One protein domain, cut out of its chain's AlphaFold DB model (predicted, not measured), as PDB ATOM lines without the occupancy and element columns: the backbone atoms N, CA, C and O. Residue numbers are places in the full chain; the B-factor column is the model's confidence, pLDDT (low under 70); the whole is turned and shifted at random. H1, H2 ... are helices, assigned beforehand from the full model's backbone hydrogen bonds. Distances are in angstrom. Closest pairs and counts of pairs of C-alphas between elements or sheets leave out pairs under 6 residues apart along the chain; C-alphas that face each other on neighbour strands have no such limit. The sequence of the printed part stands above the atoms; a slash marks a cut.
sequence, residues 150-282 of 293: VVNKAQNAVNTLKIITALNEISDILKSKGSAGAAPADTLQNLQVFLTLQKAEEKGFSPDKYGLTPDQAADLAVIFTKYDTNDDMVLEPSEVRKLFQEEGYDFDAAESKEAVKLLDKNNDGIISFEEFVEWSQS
ATOM      1  N   VAL A 150     138.409  11.791  44.709       55.50
ATOM      2  CA  VAL A 150     137.581  10.584  44.521       55.50
ATOM      3  C   VAL A 150     136.132  10.815  44.926       55.50
ATOM      4  O   VAL A 150     135.259  10.300  44.241       55.50
ATOM      5  N   VAL A 151     135.849  11.622  45.955       57.16
ATOM      6  CA  VAL A 151     134.466  11.981  46.317       57.16
ATOM      7  C   VAL A 151     133.842  12.887  45.257       57.16
ATOM      8  O   VAL A 151     132.724  12.618  44.838       57.16
ATOM      9  N   ASN A 152     134.565  13.891  44.746       58.72
ATOM     10  CA  ASN A 152     134.099  14.713  43.623       58.72
ATOM     11  C   ASN A 152     133.836  13.871  42.370       58.72
ATOM     12  O   ASN A 152     132.782  13.994  41.756       58.72
ATOM     13  N   LYS A 153     134.766  12.981  42.009       62.50
ATOM     14  CA  LYS A 153     134.603  12.063  40.873       62.50
ATOM     15  C   LYS A 153     133.445  11.092  41.091       62.50
ATOM     16  O   LYS A 153     132.692  10.859  40.158       62.50
ATOM     17  N   ALA A 154     133.270  10.572  42.305       64.38
ATOM     18  CA  ALA A 154     132.165   9.684  42.648       64.38
ATOM     19  C   ALA A 154     130.820  10.416  42.621       64.38
ATOM     20  O   ALA A 154     129.882   9.911  42.025       64.38
ATOM     21  N   GLN A 155     130.726  11.618  43.193       68.38
ATOM     22  CA  GLN A 155     129.511  12.433  43.155       68.38
ATOM     23  C   GLN A 155     129.162  12.829  41.721       68.38
ATOM     24  O   GLN A 155     128.009  12.725  41.322       68.38
ATOM     25  N   ASN A 156     130.158  13.230  40.930       70.12
ATOM     26  CA  ASN A 156     129.975  13.524  39.515       70.12
ATOM     27  C   ASN A 156     129.506  12.284  38.752       70.12
ATOM     28  O   ASN A 156     128.535  12.379  38.017       70.12
ATOM     29  N   ALA A 157     130.123  11.122  38.977       72.62
ATOM     30  CA  ALA A 157     129.696   9.869  38.365       72.62
ATOM     31  C   ALA A 157     128.267   9.489  38.777       72.62
ATOM     32  O   ALA A 157     127.478   9.105  37.925       72.62
ATOM     33  N   VAL A 158     127.899   9.648  40.050       78.31
ATOM     34  CA  VAL A 158     126.533   9.400  40.539       78.31
ATOM     35  C   VAL A 158     125.533  10.361  39.894       78.31
ATOM     36  O   VAL A 158     124.484   9.913  39.440       78.31
ATOM     37  N   ASN A 159     125.858  11.653  39.791       79.69
ATOM     38  CA  ASN A 159     124.997  12.639  39.132       79.69
ATOM     39  C   ASN A 159     124.841  12.326  37.635       79.69
ATOM     40  O   ASN A 159     123.731  12.322  37.117       79.69
ATOM     41  N   THR A 160     125.929  11.976  36.947       82.75
ATOM     42  CA  THR A 160     125.896  11.555  35.542       82.75
ATOM     43  C   THR A 160     125.089  10.269  35.356       82.75
ATOM     44  O   THR A 160     124.302  10.179  34.420       82.75
ATOM     45  N   LEU A 161     125.208   9.293  36.260       85.50
ATOM     46  CA  LEU A 161     124.404   8.069  36.223       85.50
ATOM     47  C   LEU A 161     122.919   8.348  36.464       85.50
ATOM     48  O   LEU A 161     122.087   7.763  35.773       85.50
ATOM     49  N   LYS A 162     122.579   9.252  37.392       85.88
ATOM     50  CA  LYS A 162     121.202   9.726  37.612       85.88
ATOM     51  C   LYS A 162     120.630  10.305  36.317       85.88
ATOM     52  O   LYS A 162     119.551   9.895  35.902       85.88
ATOM     53  N   ILE A 163     121.376  11.194  35.658       86.94
ATOM     54  CA  ILE A 163     120.965  11.831  34.399       86.94
ATOM     55  C   ILE A 163     120.792  10.788  33.287       86.94
ATOM     56  O   ILE A 163     119.766  10.775  32.620       86.94
ATOM     57  N   ILE A 164     121.747   9.871  33.111       87.44
ATOM     58  CA  ILE A 164     121.681   8.828  32.073       87.44
ATOM     59  C   ILE A 164     120.533   7.848  32.315       87.44
ATOM     60  O   ILE A 164     119.871   7.434  31.367       87.44
ATOM     61  N   THR A 165     120.282   7.483  33.573       87.62
ATOM     62  CA  THR A 165     119.155   6.613  33.938       87.62
ATOM     63  C   THR A 165     117.837   7.291  33.577       87.62
ATOM     64  O   THR A 165     117.056   6.711  32.831       87.62
ATOM     65  N   ALA A 166     117.656   8.552  33.981       87.19
ATOM     66  CA  ALA A 166     116.473   9.339  33.639       87.19
ATOM     67  C   ALA A 166     116.301   9.511  32.121       87.19
ATOM     68  O   ALA A 166     115.220   9.300  31.584       87.19
ATOM     69  N   LEU A 167     117.379   9.834  31.401       86.31
ATOM     70  CA  LEU A 167     117.373   9.961  29.942       86.31
ATOM     71  C   LEU A 167     116.963   8.660  29.245       86.31
ATOM     72  O   LEU A 167     116.232   8.687  28.258       86.31
ATOM     73  N   ASN A 168     117.429   7.519  29.745       87.94
ATOM     74  CA  ASN A 168     117.083   6.213  29.199       87.94
ATOM     75  C   ASN A 168     115.639   5.806  29.525       87.94
ATOM     76  O   ASN A 168     115.007   5.173  28.680       87.94
ATOM     77  N   GLU A 169     115.138   6.143  30.716       87.94
ATOM     78  CA  GLU A 169     113.747   5.915  31.130       87.94
ATOM     79  C   GLU A 169     112.788   6.770  30.296       87.94
ATOM     80  O   GLU A 169     111.820   6.252  29.746       87.94
ATOM     81  N   ILE A 170     113.108   8.050  30.093       83.94
ATOM     82  CA  ILE A 170     112.310   8.921  29.229       83.94
ATOM     83  C   ILE A 170     112.361   8.452  27.777       83.94
ATOM     84  O   ILE A 170     111.310   8.365  27.156       83.94
ATOM     85  N   SER A 171     113.526   8.069  27.244       84.06
ATOM     86  CA  SER A 171     113.615   7.486  25.894       84.06
ATOM     87  C   SER A 171     112.675   6.277  25.725       84.06
ATOM     88  O   SER A 171     111.968   6.180  24.721       84.06
ATOM     89  N   ASP A 172     112.554   5.400  26.732       85.19
ATOM     90  CA  ASP A 172     111.587   4.290  26.688       85.19
ATOM     91  C   ASP A 172     110.131   4.768  26.724       85.19
ATOM     92  O   ASP A 172     109.292   4.245  25.985       85.19
ATOM     93  N   ILE A 173     109.827   5.781  27.542       83.44
ATOM     94  CA  ILE A 173     108.501   6.407  27.577       83.44
ATOM     95  C   ILE A 173     108.160   6.979  26.196       83.44
ATOM     96  O   ILE A 173     107.062   6.732  25.698       83.44
ATOM     97  N   LEU A 174     109.097   7.673  25.545       81.81
ATOM     98  CA  LEU A 174     108.924   8.239  24.207       81.81
ATOM     99  C   LEU A 174     108.636   7.154  23.162       81.81
ATOM    100  O   LEU A 174     107.662   7.273  22.420       81.81
ATOM    101  N   LYS A 175     109.405   6.058  23.159       78.75
ATOM    102  CA  LYS A 175     109.156   4.901  22.278       78.75
ATOM    103  C   LYS A 175     107.788   4.269  22.516       78.75
ATOM    104  O   LYS A 175     107.127   3.862  21.566       78.75
ATOM    105  N   SER A 176     107.365   4.173  23.779       77.31
ATOM    106  CA  SER A 176     106.060   3.603  24.132       77.31
ATOM    107  C   SER A 176     104.897   4.501  23.696       77.31
ATOM    108  O   SER A 176     103.894   3.996  23.193       77.31
ATOM    109  N   LYS A 177     105.054   5.828  23.825       71.44
ATOM    110  CA  LYS A 177     104.068   6.829  23.392       71.44
ATOM    111  C   LYS A 177     103.962   6.871  21.861       71.44
ATOM    112  O   LYS A 177     102.845   6.882  21.361       71.44
ATOM    113  N   GLY A 178     105.079   6.781  21.133       60.09
ATOM    114  CA  GLY A 178     105.114   6.764  19.660       60.09
ATOM    115  C   GLY A 178     104.786   5.424  18.983       60.09
ATOM    116  O   GLY A 178     105.053   5.241  17.800       60.09
ATOM    117  N   SER A 179     104.274   4.442  19.733       52.34
ATOM    118  CA  SER A 179     103.699   3.201  19.185       52.34
ATOM    119  C   SER A 179     102.172   3.165  19.310       52.34
ATOM    120  O   SER A 179     101.534   2.226  18.822       52.34
ATOM    121  N   ALA A 180     101.572   4.143  19.990       50.09
ATOM    122  CA  ALA A 180     100.134   4.255  20.145       50.09
ATOM    123  C   ALA A 180      99.605   5.151  19.024       50.09
ATOM    124  O   ALA A 180      99.470   6.350  19.226       50.09
ATOM    125  N   GLY A 181      99.334   4.561  17.852       49.72
ATOM    126  CA  GLY A 181      98.873   5.280  16.661       49.72
ATOM    127  C   GLY A 181      97.815   6.333  16.994       49.72
ATOM    128  O   GLY A 181      96.669   6.003  17.314       49.72
ATOM    129  N   ALA A 182      98.226   7.596  16.947       47.47
ATOM    130  CA  ALA A 182      97.395   8.726  17.302       47.47
ATOM    131  C   ALA A 182      96.963   9.459  16.030       47.47
ATOM    132  O   ALA A 182      97.736  10.169  15.400       47.47
ATOM    133  N   ALA A 183      95.686   9.323  15.674       48.19
ATOM    134  CA  ALA A 183      95.009  10.260  14.783       48.19
ATOM    135  C   ALA A 183      93.547  10.449  15.233       48.19
ATOM    136  O   ALA A 183      92.889   9.447  15.528       48.19
ATOM    137  N   PRO A 184      92.965  11.668  15.218       48.81
ATOM    138  CA  PRO A 184      93.572  12.999  15.181       48.81
ATOM    139  C   PRO A 184      93.246  13.807  16.457       48.81
ATOM    140  O   PRO A 184      92.082  13.969  16.829       48.81
ATOM    141  N   ALA A 185      94.262  14.399  17.080       54.94
ATOM    142  CA  ALA A 185      94.064  15.657  17.790       54.94
ATOM    143  C   ALA A 185      94.133  16.790  16.747       54.94
ATOM    144  O   ALA A 185      94.904  16.683  15.802       54.94
ATOM    145  N   ASP A 186      93.233  17.771  16.881       65.06
ATOM    146  CA  ASP A 186      93.011  19.013  16.115       65.06
ATOM    147  C   ASP A 186      93.706  19.191  14.739       65.06
ATOM    148  O   ASP A 186      94.918  19.052  14.593       65.06
ATOM    149  N   THR A 187      92.972  19.632  13.708       72.56
ATOM    150  CA  THR A 187      93.545  19.910  12.366       72.56
ATOM    151  C   THR A 187      94.767  20.838  12.424       72.56
ATOM    152  O   THR A 187      95.691  20.689  11.627       72.56
ATOM    153  N   LEU A 188      94.794  21.759  13.392       71.38
ATOM    154  CA  LEU A 188      95.926  22.649  13.648       71.38
ATOM    155  C   LEU A 188      97.160  21.916  14.183       71.38
ATOM    156  O   LEU A 188      98.269  22.226  13.761       71.38
ATOM    157  N   GLN A 189      96.980  20.927  15.056       72.31
ATOM    158  CA  GLN A 189      98.086  20.135  15.584       72.31
ATOM    159  C   GLN A 189      98.683  19.243  14.495       72.31
ATOM    160  O   GLN A 189      99.898  19.219  14.328       72.31
ATOM    161  N   ASN A 190      97.844  18.599  13.680       74.06
ATOM    162  CA  ASN A 190      98.317  17.839  12.517       74.06
ATOM    163  C   ASN A 190      99.093  18.720  11.529       74.06
ATOM    164  O   ASN A 190     100.097  18.289  10.965       74.06
ATOM    165  N   LEU A 191      98.653  19.968  11.334       80.31
ATOM    166  CA  LEU A 191      99.370  20.933  10.509       80.31
ATOM    167  C   LEU A 191     100.708  21.337  11.142       80.31
ATOM    168  O   LEU A 191     101.705  21.402  10.434       80.31
ATOM    169  N   GLN A 192     100.752  21.573  12.454       81.31
ATOM    170  CA  GLN A 192     101.992  21.904  13.160       81.31
ATOM    171  C   GLN A 192     103.001  20.753  13.064       81.31
ATOM    172  O   GLN A 192     104.151  20.984  12.714       81.31
ATOM    173  N   VAL A 193     102.555  19.509  13.258       81.81
ATOM    174  CA  VAL A 193     103.372  18.297  13.080       81.81
ATOM    175  C   VAL A 193     103.906  18.199  11.654       81.81
ATOM    176  O   VAL A 193     105.102  17.988  11.460       81.81
ATOM    177  N   PHE A 194     103.045  18.401  10.655       82.94
ATOM    178  CA  PHE A 194     103.448  18.399   9.250       82.94
ATOM    179  C   PHE A 194     104.513  19.466   8.958       82.94
ATOM    180  O   PHE A 194     105.530  19.166   8.338       82.94
ATOM    181  N   LEU A 195     104.313  20.697   9.438       85.44
ATOM    182  CA  LEU A 195     105.267  21.792   9.255       85.44
ATOM    183  C   LEU A 195     106.597  21.517   9.967       85.44
ATOM    184  O   LEU A 195     107.651  21.839   9.424       85.44
ATOM    185  N   THR A 196     106.572  20.906  11.152       86.19
ATOM    186  CA  THR A 196     107.785  20.506  11.877       86.19
ATOM    187  C   THR A 196     108.558  19.438  11.114       86.19
ATOM    188  O   THR A 196     109.764  19.588  10.935       86.19
ATOM    189  N   LEU A 197     107.881  18.405  10.601       86.25
ATOM    190  CA  LEU A 197     108.514  17.371   9.776       86.25
ATOM    191  C   LEU A 197     109.093  17.951   8.483       86.25
ATOM    192  O   LEU A 197     110.233  17.655   8.146       86.25
ATOM    193  N   GLN A 198     108.363  18.841   7.807       87.62
ATOM    194  CA  GLN A 198     108.850  19.508   6.601       87.62
ATOM    195  C   GLN A 198     110.107  20.344   6.884       87.62
ATOM    196  O   GLN A 198     111.107  20.227   6.178       87.62
ATOM    197  N   LYS A 199     110.093  21.165   7.942       86.75
ATOM    198  CA  LYS A 199     111.279  21.931   8.352       86.75
ATOM    199  C   LYS A 199     112.436  21.007   8.750       86.75
ATOM    200  O   LYS A 199     113.597  21.354   8.543       86.75
ATOM    201  N   ALA A 200     112.143  19.845   9.338       86.62
ATOM    202  CA  ALA A 200     113.152  18.850   9.694       86.62
ATOM    203  C   ALA A 200     113.813  18.290   8.441       86.62
ATOM    204  O   ALA A 200     115.041  18.254   8.376       86.62
ATOM    205  N   GLU A 201     113.023  17.935   7.432       86.81
ATOM    206  CA  GLU A 201     113.526  17.494   6.132       86.81
ATOM    207  C   GLU A 201     114.407  18.557   5.463       86.81
ATOM    208  O   GLU A 201     115.493  18.236   4.980       86.81
ATOM    209  N   GLU A 202     114.018  19.838   5.516       86.25
ATOM    210  CA  GLU A 202     114.846  20.953   5.027       86.25
ATOM    211  C   GLU A 202     116.192  21.065   5.763       86.25
ATOM    212  O   GLU A 202     117.211  21.393   5.151       86.25
ATOM    213  N   LYS A 203     116.216  20.757   7.065       82.56
ATOM    214  CA  LYS A 203     117.437  20.701   7.887       82.56
ATOM    215  C   LYS A 203     118.208  19.376   7.754       82.56
ATOM    216  O   LYS A 203     119.223  19.207   8.424       82.56
ATOM    217  N   GLY A 204     117.785  18.465   6.872       82.50
ATOM    218  CA  GLY A 204     118.495  17.219   6.564       82.50
ATOM    219  C   GLY A 204     118.025  15.983   7.339       82.50
ATOM    220  O   GLY A 204     118.676  14.937   7.264       82.50
ATOM    221  N   PHE A 205     116.905  16.067   8.059       86.25
ATOM    222  CA  PHE A 205     116.266  14.905   8.675       86.25
ATOM    223  C   PHE A 205     115.589  14.021   7.616       86.25
ATOM    224  O   PHE A 205     114.991  14.503   6.661       86.25
ATOM    225  N   SER A 206     115.651  12.704   7.795       86.19
ATOM    226  CA  SER A 206     114.896  11.741   6.992       86.19
ATOM    227  C   SER A 206     114.495  10.567   7.888       86.19
ATOM    228  O   SER A 206     115.387   9.978   8.508       86.19
ATOM    229  N   PRO A 207     113.203  10.195   7.969       83.56
ATOM    230  CA  PRO A 207     112.749   9.069   8.792       83.56
ATOM    231  C   PRO A 207     113.483   7.755   8.485       83.56
ATOM    232  O   PRO A 207     113.873   7.025   9.400       83.56
ATOM    233  N   ASP A 208     113.767   7.503   7.203       84.81
ATOM    234  CA  ASP A 208     114.437   6.287   6.729       84.81
ATOM    235  C   ASP A 208     115.851   6.130   7.308       84.81
ATOM    236  O   ASP A 208     116.279   5.015   7.613       84.81
ATOM    237  N   LYS A 209     116.567   7.244   7.530       86.56
ATOM    238  CA  LYS A 209     117.911   7.251   8.139       86.56
ATOM    239  C   LYS A 209     117.909   6.644   9.547       86.56
ATOM    240  O   LYS A 209     118.916   6.075   9.964       86.56
ATOM    241  N   TYR A 210     116.784   6.741  10.252       83.69
ATOM    242  CA  TYR A 210     116.607   6.262  11.625       83.69
ATOM    243  C   TYR A 210     115.771   4.980  11.709       83.69
ATOM    244  O   TYR A 210     115.478   4.520  12.811       83.69
ATOM    245  N   GLY A 211     115.397   4.391  10.566       83.56
ATOM    246  CA  GLY A 211     114.532   3.210  10.519       83.56
ATOM    247  C   GLY A 211     113.119   3.474  11.045       83.56
ATOM    248  O   GLY A 211     112.485   2.554  11.562       83.56
ATOM    249  N   LEU A 212     112.647   4.722  10.953       83.81
ATOM    250  CA  LEU A 212     111.330   5.133  11.425       83.81
ATOM    251  C   LEU A 212     110.294   5.038  10.315       83.81
ATOM    252  O   LEU A 212     110.534   5.441   9.178       83.81
ATOM    253  N   THR A 213     109.103   4.575  10.674       85.31
ATOM    254  CA  THR A 213     107.918   4.766   9.833       85.31
ATOM    255  C   THR A 213     107.466   6.234   9.870       85.31
ATOM    256  O   THR A 213     107.755   6.935  10.845       85.31
ATOM    257  N   PRO A 214     106.730   6.717   8.851       80.31
ATOM    258  CA  PRO A 214     106.179   8.073   8.855       80.31
ATOM    259  C   PRO A 214     105.340   8.379  10.101       80.31
ATOM    260  O   PRO A 214     105.456   9.464  10.664       80.31
ATOM    261  N   ASP A 215     104.568   7.399  10.574       80.25
ATOM    262  CA  ASP A 215     103.731   7.533  11.769       80.25
ATOM    263  C   ASP A 215     104.587   7.709  13.031       80.25
ATOM    264  O   ASP A 215     104.348   8.610  13.829       80.25
ATOM    265  N   GLN A 216     105.665   6.931  13.174       82.00
ATOM    266  CA  GLN A 216     106.600   7.086  14.295       82.00
ATOM    267  C   GLN A 216     107.341   8.429  14.259       82.00
ATOM    268  O   GLN A 216     107.602   9.023  15.305       82.00
ATOM    269  N   ALA A 217     107.693   8.920  13.067       83.62
ATOM    270  CA  ALA A 217     108.296  10.241  12.920       83.62
ATOM    271  C   ALA A 217     107.305  11.354  13.305       83.62
ATOM    272  O   ALA A 217     107.693  12.309  13.980       83.62
ATOM    273  N   ALA A 218     106.030  11.210  12.934       83.00
ATOM    274  CA  ALA A 218     104.966  12.130  13.320       83.00
ATOM    275  C   ALA A 218     104.738  12.142  14.837       83.00
ATOM    276  O   ALA A 218     104.665  13.220  15.427       83.00
ATOM    277  N   ASP A 219     104.720  10.979  15.489       83.31
ATOM    278  CA  ASP A 219     104.574  10.893  16.944       83.31
ATOM    279  C   ASP A 219     105.738  11.572  17.684       83.31
ATOM    280  O   ASP A 219     105.529  12.303  18.655       83.31
ATOM    281  N   LEU A 220     106.978  11.401  17.209       85.56
ATOM    282  CA  LEU A 220     108.133  12.108  17.773       85.56
ATOM    283  C   LEU A 220     108.046  13.621  17.548       85.56
ATOM    284  O   LEU A 220     108.383  14.385  18.452       85.56
ATOM    285  N   ALA A 221     107.549  14.057  16.388       86.25
ATOM    286  CA  ALA A 221     107.295  15.467  16.111       86.25
ATOM    287  C   ALA A 221     106.215  16.058  17.031       86.25
ATOM    288  O   ALA A 221     106.394  17.178  17.498       86.25
ATOM    289  N   VAL A 222     105.155  15.311  17.364       85.25
ATOM    290  CA  VAL A 222     104.139  15.735  18.351       85.25
ATOM    291  C   VAL A 222     104.763  15.974  19.722       85.25
ATOM    292  O   VAL A 222     104.442  16.947  20.402       85.25
ATOM    293  N   ILE A 223     105.636  15.069  20.162       85.56
ATOM    294  CA  ILE A 223     106.264  15.204  21.475       85.56
ATOM    295  C   ILE A 223     107.250  16.371  21.469       85.56
ATOM    296  O   ILE A 223     107.295  17.132  22.430       85.56
ATOM    297  N   PHE A 224     108.014  16.528  20.392       88.44
ATOM    298  CA  PHE A 224     108.958  17.625  20.250       88.44
ATOM    299  C   PHE A 224     108.255  18.989  20.312       88.44
ATOM    300  O   PHE A 224     108.616  19.816  21.144       88.44
ATOM    301  N   THR A 225     107.189  19.192  19.526       86.19
ATOM    302  CA  THR A 225     106.425  20.457  19.503       86.19
ATOM    303  C   THR A 225     105.707  20.763  20.811       86.19
ATOM    304  O   THR A 225     105.398  21.914  21.093       86.19
ATOM    305  N   LYS A 226     105.442  19.752  21.646       85.88
ATOM    306  CA  LYS A 226     104.900  19.976  22.990       85.88
ATOM    307  C   LYS A 226     105.887  20.737  23.887       85.88
ATOM    308  O   LYS A 226     105.452  21.499  24.750       85.88
ATOM    309  N   TYR A 227     107.187  20.488  23.731       87.38
ATOM    310  CA  TYR A 227     108.227  21.035  24.607       87.38
ATOM    311  C   TYR A 227     108.998  22.206  23.995       87.38
ATOM    312  O   TYR A 227     109.470  23.046  24.759       87.38
ATOM    313  N   ASP A 228     109.076  22.281  22.667       88.31
ATOM    314  CA  ASP A 228     109.522  23.454  21.907       88.31
ATOM    315  C   ASP A 228     108.469  24.568  22.054       88.31
ATOM    316  O   ASP A 228     107.480  24.636  21.328       88.31
ATOM    317  N   THR A 229     108.615  25.389  23.095       85.00
ATOM    318  CA  THR A 229     107.609  26.392  23.477       85.00
ATOM    319  C   THR A 229     107.737  27.702  22.714       85.00
ATOM    320  O   THR A 229     106.816  28.522  22.760       85.00
ATOM    321  N   ASN A 230     108.875  27.928  22.059       87.06
ATOM    322  CA  ASN A 230     109.146  29.115  21.255       87.06
ATOM    323  C   ASN A 230     109.064  28.844  19.734       87.06
ATOM    324  O   ASN A 230     109.226  29.793  18.962       87.06
ATOM    325  N   ASP A 231     108.750  27.606  19.324       82.81
ATOM    326  CA  ASP A 231     108.630  27.135  17.936       82.81
ATOM    327  C   ASP A 231     109.898  27.413  17.095       82.81
ATOM    328  O   ASP A 231     109.831  27.636  15.874       82.81
ATOM    329  N   ASP A 232     111.072  27.429  17.734       87.00
ATOM    330  CA  ASP A 232     112.358  27.676  17.070       87.00
ATOM    331  C   ASP A 232     113.002  26.397  16.510       87.00
ATOM    332  O   ASP A 232     114.010  26.454  15.787       87.00
ATOM    333  N   MET A 233     112.338  25.258  16.735       86.38
ATOM    334  CA  MET A 233     112.701  23.946  16.234       86.38
ATOM    335  C   MET A 233     113.977  23.376  16.871       86.38
ATOM    336  O   MET A 233     114.651  22.524  16.273       86.38
ATOM    337  N   VAL A 234     114.321  23.849  18.065       90.69
ATOM    338  CA  VAL A 234     115.367  23.304  18.929       90.69
ATOM    339  C   VAL A 234     114.833  23.219  20.359       90.69
ATOM    340  O   VAL A 234     113.830  23.830  20.691       90.69
ATOM    341  N   LEU A 235     115.458  22.410  21.214       91.50
ATOM    342  CA  LEU A 235     115.137  22.412  22.640       91.50
ATOM    343  C   LEU A 235     116.284  23.041  23.411       91.50
ATOM    344  O   LEU A 235     117.401  22.511  23.456       91.50
ATOM    345  N   GLU A 236     115.992  24.161  24.059       91.50
ATOM    346  CA  GLU A 236     116.931  24.807  24.963       91.50
ATOM    347  C   GLU A 236     117.033  24.050  26.304       91.50
ATOM    348  O   GLU A 236     116.105  23.343  26.714       91.50
ATOM    349  N   PRO A 237     118.105  24.254  27.100       90.44
ATOM    350  CA  PRO A 237     118.220  23.649  28.432       90.44
ATOM    351  C   PRO A 237     117.034  23.934  29.364       90.44
ATOM    352  O   PRO A 237     116.754  23.152  30.272       90.44
ATOM    353  N   SER A 238     116.352  25.062  29.167       89.75
ATOM    354  CA  SER A 238     115.166  25.456  29.927       89.75
ATOM    355  C   SER A 238     113.938  24.601  29.574       89.75
ATOM    356  O   SER A 238     113.159  24.260  30.463       89.75
ATOM    357  N   GLU A 239     113.787  24.213  28.310       91.12
ATOM    358  CA  GLU A 239     112.676  23.418  27.777       91.12
ATOM    359  C   GLU A 239     112.880  21.932  28.032       91.12
ATOM    360  O   GLU A 239     111.981  21.247  28.521       91.12
ATOM    361  N   VAL A 240     114.113  21.463  27.855       88.12
ATOM    362  CA  VAL A 240     114.541  20.121  28.261       88.12
ATOM    363  C   VAL A 240     114.298  19.905  29.758       88.12
ATOM    364  O   VAL A 240     113.819  18.851  30.173       88.12
ATOM    365  N   ARG A 241     114.546  20.924  30.592       89.31
ATOM    366  CA  ARG A 241     114.235  20.860  32.026       89.31
ATOM    367  C   ARG A 241     112.740  20.683  32.297       89.31
ATOM    368  O   ARG A 241     112.392  19.902  33.179       89.31
ATOM    369  N   LYS A 242     111.864  21.380  31.562       87.94
ATOM    370  CA  LYS A 242     110.404  21.210  31.696       87.94
ATOM    371  C   LYS A 242     109.983  19.787  31.335       87.94
ATOM    372  O   LYS A 242     109.210  19.190  32.075       87.94
ATOM    373  N   LEU A 243     110.546  19.234  30.260       87.69
ATOM    374  CA  LEU A 243     110.319  17.849  29.848       87.69
ATOM    375  C   LEU A 243     110.661  16.869  30.980       87.69
ATOM    376  O   LEU A 243     109.832  16.039  31.344       87.69
ATOM    377  N   PHE A 244     111.838  17.003  31.598       86.81
ATOM    378  CA  PHE A 244     112.216  16.160  32.738       86.81
ATOM    379  C   PHE A 244     111.279  16.316  33.940       86.81
ATOM    380  O   PHE A 244     110.921  15.318  34.565       86.81
ATOM    381  N   GLN A 245     110.861  17.547  34.246       87.88
ATOM    382  CA  GLN A 245     109.958  17.832  35.363       87.88
ATOM    383  C   GLN A 245     108.573  17.214  35.167       87.88
ATOM    384  O   GLN A 245     108.015  16.670  36.120       87.88
ATOM    385  N   GLU A 246     108.030  17.255  33.949       85.81
ATOM    386  CA  GLU A 246     106.740  16.631  33.632       85.81
ATOM    387  C   GLU A 246     106.774  15.103  33.749       85.81
ATOM    388  O   GLU A 246     105.784  14.501  34.160       85.81
ATOM    389  N   GLU A 247     107.916  14.477  33.456       83.38
ATOM    390  CA  GLU A 247     108.115  13.029  33.605       83.38
ATOM    391  C   GLU A 247     108.591  12.632  35.026       83.38
ATOM    392  O   GLU A 247     108.873  11.465  35.289       83.38
ATOM    393  N   GLY A 248     108.636  13.581  35.974       82.81
ATOM    394  CA  GLY A 248     108.852  13.321  37.403       82.81
ATOM    395  C   GLY A 248     110.292  13.467  37.910       82.81
ATOM    396  O   GLY A 248     110.557  13.140  39.070       82.81
ATOM    397  N   TYR A 249     111.217  13.983  37.097       86.38
ATOM    398  CA  TYR A 249     112.593  14.270  37.512       86.38
ATOM    399  C   TYR A 249     112.779  15.755  37.818       86.38
ATOM    400  O   TYR A 249     112.577  16.616  36.964       86.38
ATOM    401  N   ASP A 250     113.245  16.066  39.027       84.12
ATOM    402  CA  ASP A 250     113.647  17.427  39.383       84.12
ATOM    403  C   ASP A 250     115.162  17.585  39.219       84.12
ATOM    404  O   ASP A 250     115.957  17.128  40.050       84.12
ATOM    405  N   PHE A 251     115.550  18.188  38.095       84.50
ATOM    406  CA  PHE A 251     116.923  18.581  37.818       84.50
ATOM    407  C   PHE A 251     117.130  20.068  38.076       84.50
ATOM    408  O   PHE A 251     116.301  20.916  37.718       84.50
ATOM    409  N   ASP A 252     118.273  20.400  38.671       83.44
ATOM    410  CA  ASP A 252     118.721  21.783  38.766       83.44
ATOM    411  C   ASP A 252     119.249  22.307  37.411       83.44
ATOM    412  O   ASP A 252     119.293  21.605  36.395       83.44
ATOM    413  N   ALA A 253     119.625  23.587  37.362       82.44
ATOM    414  CA  ALA A 253     120.100  24.212  36.127       82.44
ATOM    415  C   ALA A 253     121.436  23.633  35.618       82.44
ATOM    416  O   ALA A 253     121.716  23.725  34.423       82.44
ATOM    417  N   ALA A 254     122.272  23.072  36.496       83.56
ATOM    418  CA  ALA A 254     123.538  22.454  36.114       83.56
ATOM    419  C   ALA A 254     123.308  21.033  35.581       83.56
ATOM    420  O   ALA A 254     123.807  20.703  34.509       83.56
ATOM    421  N   GLU A 255     122.481  20.239  36.265       84.19
ATOM    422  CA  GLU A 255     122.052  18.909  35.822       84.19
ATOM    423  C   GLU A 255     121.334  18.979  34.464       84.19
ATOM    424  O   GLU A 255     121.604  18.164  33.586       84.19
ATOM    425  N   SER A 256     120.502  20.003  34.237       85.19
ATOM    426  CA  SER A 256     119.808  20.205  32.953       85.19
ATOM    427  C   SER A 256     120.779  20.514  31.808       85.19
ATOM    428  O   SER A 256     120.644  19.978  30.712       85.19
ATOM    429  N   LYS A 257     121.804  21.341  32.057       87.62
ATOM    430  CA  LYS A 257     122.860  21.616  31.066       87.62
ATOM    431  C   LYS A 257     123.707  20.382  30.770       87.62
ATOM    432  O   LYS A 257     124.125  20.187  29.635       87.62
ATOM    433  N   GLU A 258     123.972  19.558  31.779       86.62
ATOM    434  CA  GLU A 258     124.679  18.288  31.600       86.62
ATOM    435  C   GLU A 258     123.851  17.277  30.810       86.62
ATOM    436  O   GLU A 258     124.410  16.578  29.969       86.62
ATOM    437  N   ALA A 259     122.535  17.239  31.030       86.62
ATOM    438  CA  ALA A 259     121.620  16.437  30.232       86.62
ATOM    439  C   ALA A 259     121.621  16.880  28.764       86.62
ATOM    440  O   ALA A 259     121.789  16.036  27.893       86.62
ATOM    441  N   VAL A 260     121.536  18.188  28.485       89.81
ATOM    442  CA  VAL A 260     121.660  18.708  27.109       89.81
ATOM    443  C   VAL A 260     122.990  18.306  26.497       89.81
ATOM    444  O   VAL A 260     123.006  17.713  25.432       89.81
ATOM    445  N   LYS A 261     124.104  18.508  27.205       89.06
ATOM    446  CA  LYS A 261     125.440  18.149  26.712       89.06
ATOM    447  C   LYS A 261     125.614  16.651  26.409       89.06
ATOM    448  O   LYS A 261     126.490  16.279  25.637       89.06
ATOM    449  N   LEU A 262     124.846  15.777  27.062       87.06
ATOM    450  CA  LEU A 262     124.853  14.338  26.781       87.06
ATOM    451  C   LEU A 262     124.112  13.984  25.484       87.06
ATOM    452  O   LEU A 262     124.389  12.930  24.912       87.06
ATOM    453  N   LEU A 263     123.163  14.822  25.071       88.12
ATOM    454  CA  LEU A 263     122.309  14.615  23.903       88.12
ATOM    455  C   LEU A 263     122.793  15.392  22.675       88.12
ATOM    456  O   LEU A 263     122.692  14.892  21.559       88.12
ATOM    457  N   ASP A 264     123.345  16.576  22.909       90.50
ATOM    458  CA  ASP A 264     123.947  17.473  21.932       90.50
ATOM    459  C   ASP A 264     125.242  16.860  21.370       90.50
ATOM    460  O   ASP A 264     126.254  16.691  22.062       90.50
ATOM    461  N   LYS A 265     125.203  16.485  20.093       86.50
ATOM    462  CA  LYS A 265     126.312  15.848  19.382       86.50
ATOM    463  C   LYS A 265     127.203  16.858  18.691       86.50
ATOM    464  O   LYS A 265     128.408  16.614  18.548       86.50
ATOM    465  N   ASN A 266     126.616  17.941  18.199       87.00
ATOM    466  CA  ASN A 266     127.332  18.951  17.431       87.00
ATOM    467  C   ASN A 266     128.000  20.014  18.345       87.00
ATOM    468  O   ASN A 266     128.882  20.739  17.886       87.00
ATOM    469  N   ASN A 267     127.696  19.990  19.648       87.12
ATOM    470  CA  ASN A 267     128.134  20.892  20.715       87.12
ATOM    471  C   ASN A 267     127.703  22.357  20.526       87.12
ATOM    472  O   ASN A 267     128.461  23.269  20.877       87.12
ATOM    473  N   ASP A 268     126.520  22.598  19.963       88.06
ATOM    474  CA  ASP A 268     125.948  23.938  19.803       88.06
ATOM    475  C   ASP A 268     125.170  24.430  21.042       88.06
ATOM    476  O   ASP A 268     124.841  25.616  21.141       88.06
ATOM    477  N   GLY A 269     124.982  23.565  22.044       87.12
ATOM    478  CA  GLY A 269     124.354  23.873  23.326       87.12
ATOM    479  C   GLY A 269     122.828  23.776  23.330       87.12
ATOM    480  O   GLY A 269     122.211  24.165  24.328       87.12
ATOM    481  N   ILE A 270     122.237  23.267  22.253       91.19
ATOM    482  CA  ILE A 270     120.801  23.056  22.061       91.19
ATOM    483  C   ILE A 270     120.566  21.622  21.569       91.19
ATOM    484  O   ILE A 270     121.504  20.908  21.238       91.19
ATOM    485  N   ILE A 271     119.319  21.149  21.596       91.81
ATOM    486  CA  ILE A 271     118.977  19.832  21.038       91.81
ATOM    487  C   ILE A 271     118.158  20.044  19.776       91.81
ATOM    488  O   ILE A 271     117.011  20.486  19.831       91.81
ATOM    489  N   SER A 272     118.739  19.707  18.633       92.12
ATOM    490  CA  SER A 272     118.023  19.693  17.361       92.12
ATOM    491  C   SER A 272     117.015  18.539  17.290       92.12
ATOM    492  O   SER A 272     117.130  17.530  17.991       92.12
ATOM    493  N   PHE A 273     116.034  18.643  16.390       90.38
ATOM    494  CA  PHE A 273     115.078  17.553  16.155       90.38
ATOM    495  C   PHE A 273     115.769  16.220  15.807       90.38
ATOM    496  O   PHE A 273     115.343  15.161  16.263       90.38
ATOM    497  N   GLU A 274     116.870  16.262  15.050       90.62
ATOM    498  CA  GLU A 274     117.656  15.076  14.689       90.62
ATOM    499  C   GLU A 274     118.258  14.386  15.927       90.62
ATOM    500  O   GLU A 274     118.145  13.168  16.079       90.62
ATOM    501  N   GLU A 275     118.848  15.163  16.836       91.25
ATOM    502  CA  GLU A 275     119.434  14.659  18.083       91.25
ATOM    503  C   GLU A 275     118.366  14.130  19.037       91.25
ATOM    504  O   GLU A 275     118.557  13.086  19.665       91.25
ATOM    505  N   PHE A 276     117.207  14.792  19.092       91.00
ATOM    506  CA  PHE A 276     116.055  14.313  19.848       91.00
ATOM    507  C   PHE A 276     115.568  12.955  19.330       91.00
ATOM    508  O   PHE A 276     115.369  12.028  20.121       91.00
ATOM    509  N   VAL A 277     115.413  12.801  18.010       89.12
ATOM    510  CA  VAL A 277     115.007  11.529  17.399       89.12
ATOM    511  C   VAL A 277     116.040  10.445  17.688       89.12
ATOM    512  O   VAL A 277     115.677   9.344  18.102       89.12
ATOM    513  N   GLU A 278     117.326  10.741  17.541       88.50
ATOM    514  CA  GLU A 278     118.365   9.754  17.807       88.50
ATOM    515  C   GLU A 278     118.414   9.330  19.281       88.50
ATOM    516  O   GLU A 278     118.544   8.138  19.584       88.50
ATOM    517  N   TRP A 279     118.249  10.269  20.209       89.12
ATOM    518  CA  TRP A 279     118.105   9.966  21.630       89.12
ATOM    519  C   TRP A 279     116.862   9.115  21.910       89.12
ATOM    520  O   TRP A 279     116.933   8.132  22.652       89.12
ATOM    521  N   SER A 280     115.737   9.433  21.266       86.31
ATOM    522  CA  SER A 280     114.505   8.658  21.402       86.31
ATOM    523  C   SER A 280     114.655   7.223  20.904       86.31
ATOM    524  O   SER A 280     113.908   6.367  21.346       86.31
ATOM    525  N   GLN A 281     115.601   6.931  20.002       83.75
ATOM    526  CA  GLN A 281     115.825   5.587  19.457       83.75
ATOM    527  C   GLN A 281     116.962   4.833  20.155       83.75
ATOM    528  O   GLN A 281     116.935   3.600  20.243       83.75
ATOM    529  N   SER A 282     117.936   5.542  20.713       83.00
ATOM    530  CA  SER A 282     119.137   4.954  21.303       83.00
ATOM    531  C   SER A 282     119.075   4.854  22.830       83.00
ATOM    532  O   SER A 282     118.221   5.429  23.498       83.00
TER     533      SER A 282
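Overview. This is residues 150 to 282 of the 293 residues of an uncharacterized protein of Coccomyxa subellipsoidea (strain C-169) (UniProt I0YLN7). One long helix, H1, runs along one side of a compact body of six shorter helices that cross at large angles, and its first residues, 150 to 158, stick out beyond the body as a free arm. H7 sits in the middle of the body, with H5 and H6 toward one end of it and H2, H3 and H4 toward the other. The printed part has 133 residues with seven named helices, H1 to H7 in that order, and no named strand; the class is all helix. The whole is compact, with a radius of gyration of the C-alphas of 15.3 A, and spans 53 by 28 by 28 A, the arm of H1 adding to the length.

Arrangement. H1, residues 150 to 177, touches H6, residues 253 to 263, with residues 159 to 167 alone; the closest C-alphas, of Ile 163 and Ala 259, are 6.2 A apart, at a steep tilt of 63 degrees. With residues 171 to 175 alone H1 touches H7, residues 273 to 281, about perpendicular at 89 degrees; the closest C-alphas, of Ser 171 and Ser 280, are 4.7 A apart. H2, residues 187 to 202, touches H4, residues 214 to 227, about perpendicular at 78 degrees, the closest C-alphas being those of Val 193 and Ala 221, 5.7 A apart. H3, residues 207 to 210, only just touches H7, with 3 pairs of C-alphas within 8 A, the closest those of Tyr 210 and Glu 278, 7.3 A apart. H4 and H7 also only just touch, with 3 pairs, the closest Leu 220 and Val 277, their C-alphas 6.9 A apart. H5, residues 237 to 246, touches H6 about perpendicular at 83 degrees, the closest C-alphas, of Arg 241 and Ser 256, 5.7 A apart. H2 and H5 are apart. Residues 234 to 235 pair antiparallel with residues 271 to 272. Every O i to N i+4 pair is within hydrogen-bond range in H1, H2, H5, H6 and H7, and 9 of 10 in H4; H3 is too short for such a pair.

Along the chain. H1 begins at C-alpha 150 (137.581, 10.584, 44.521) and is 39.8 A long, ending at C-alpha 177 (104.068, 6.829, 23.392). H2 is 22.6 A long, H4 20.5 A, H6 15.7 A, H5 14.4 A and H7 12.4 A, while H3 measures 5.5 A. H7 ends at C-alpha 281 (115.825, 5.587, 19.457).

Size, cuts and confidence. The C-alphas of Val 150 and Thr 187 are the two farthest apart, 55.3 A. The printed part has no cut and no long link. Mean pLDDT of the printed part is 81.9, and residues 150 to 155 and 178 to 186 are under 70.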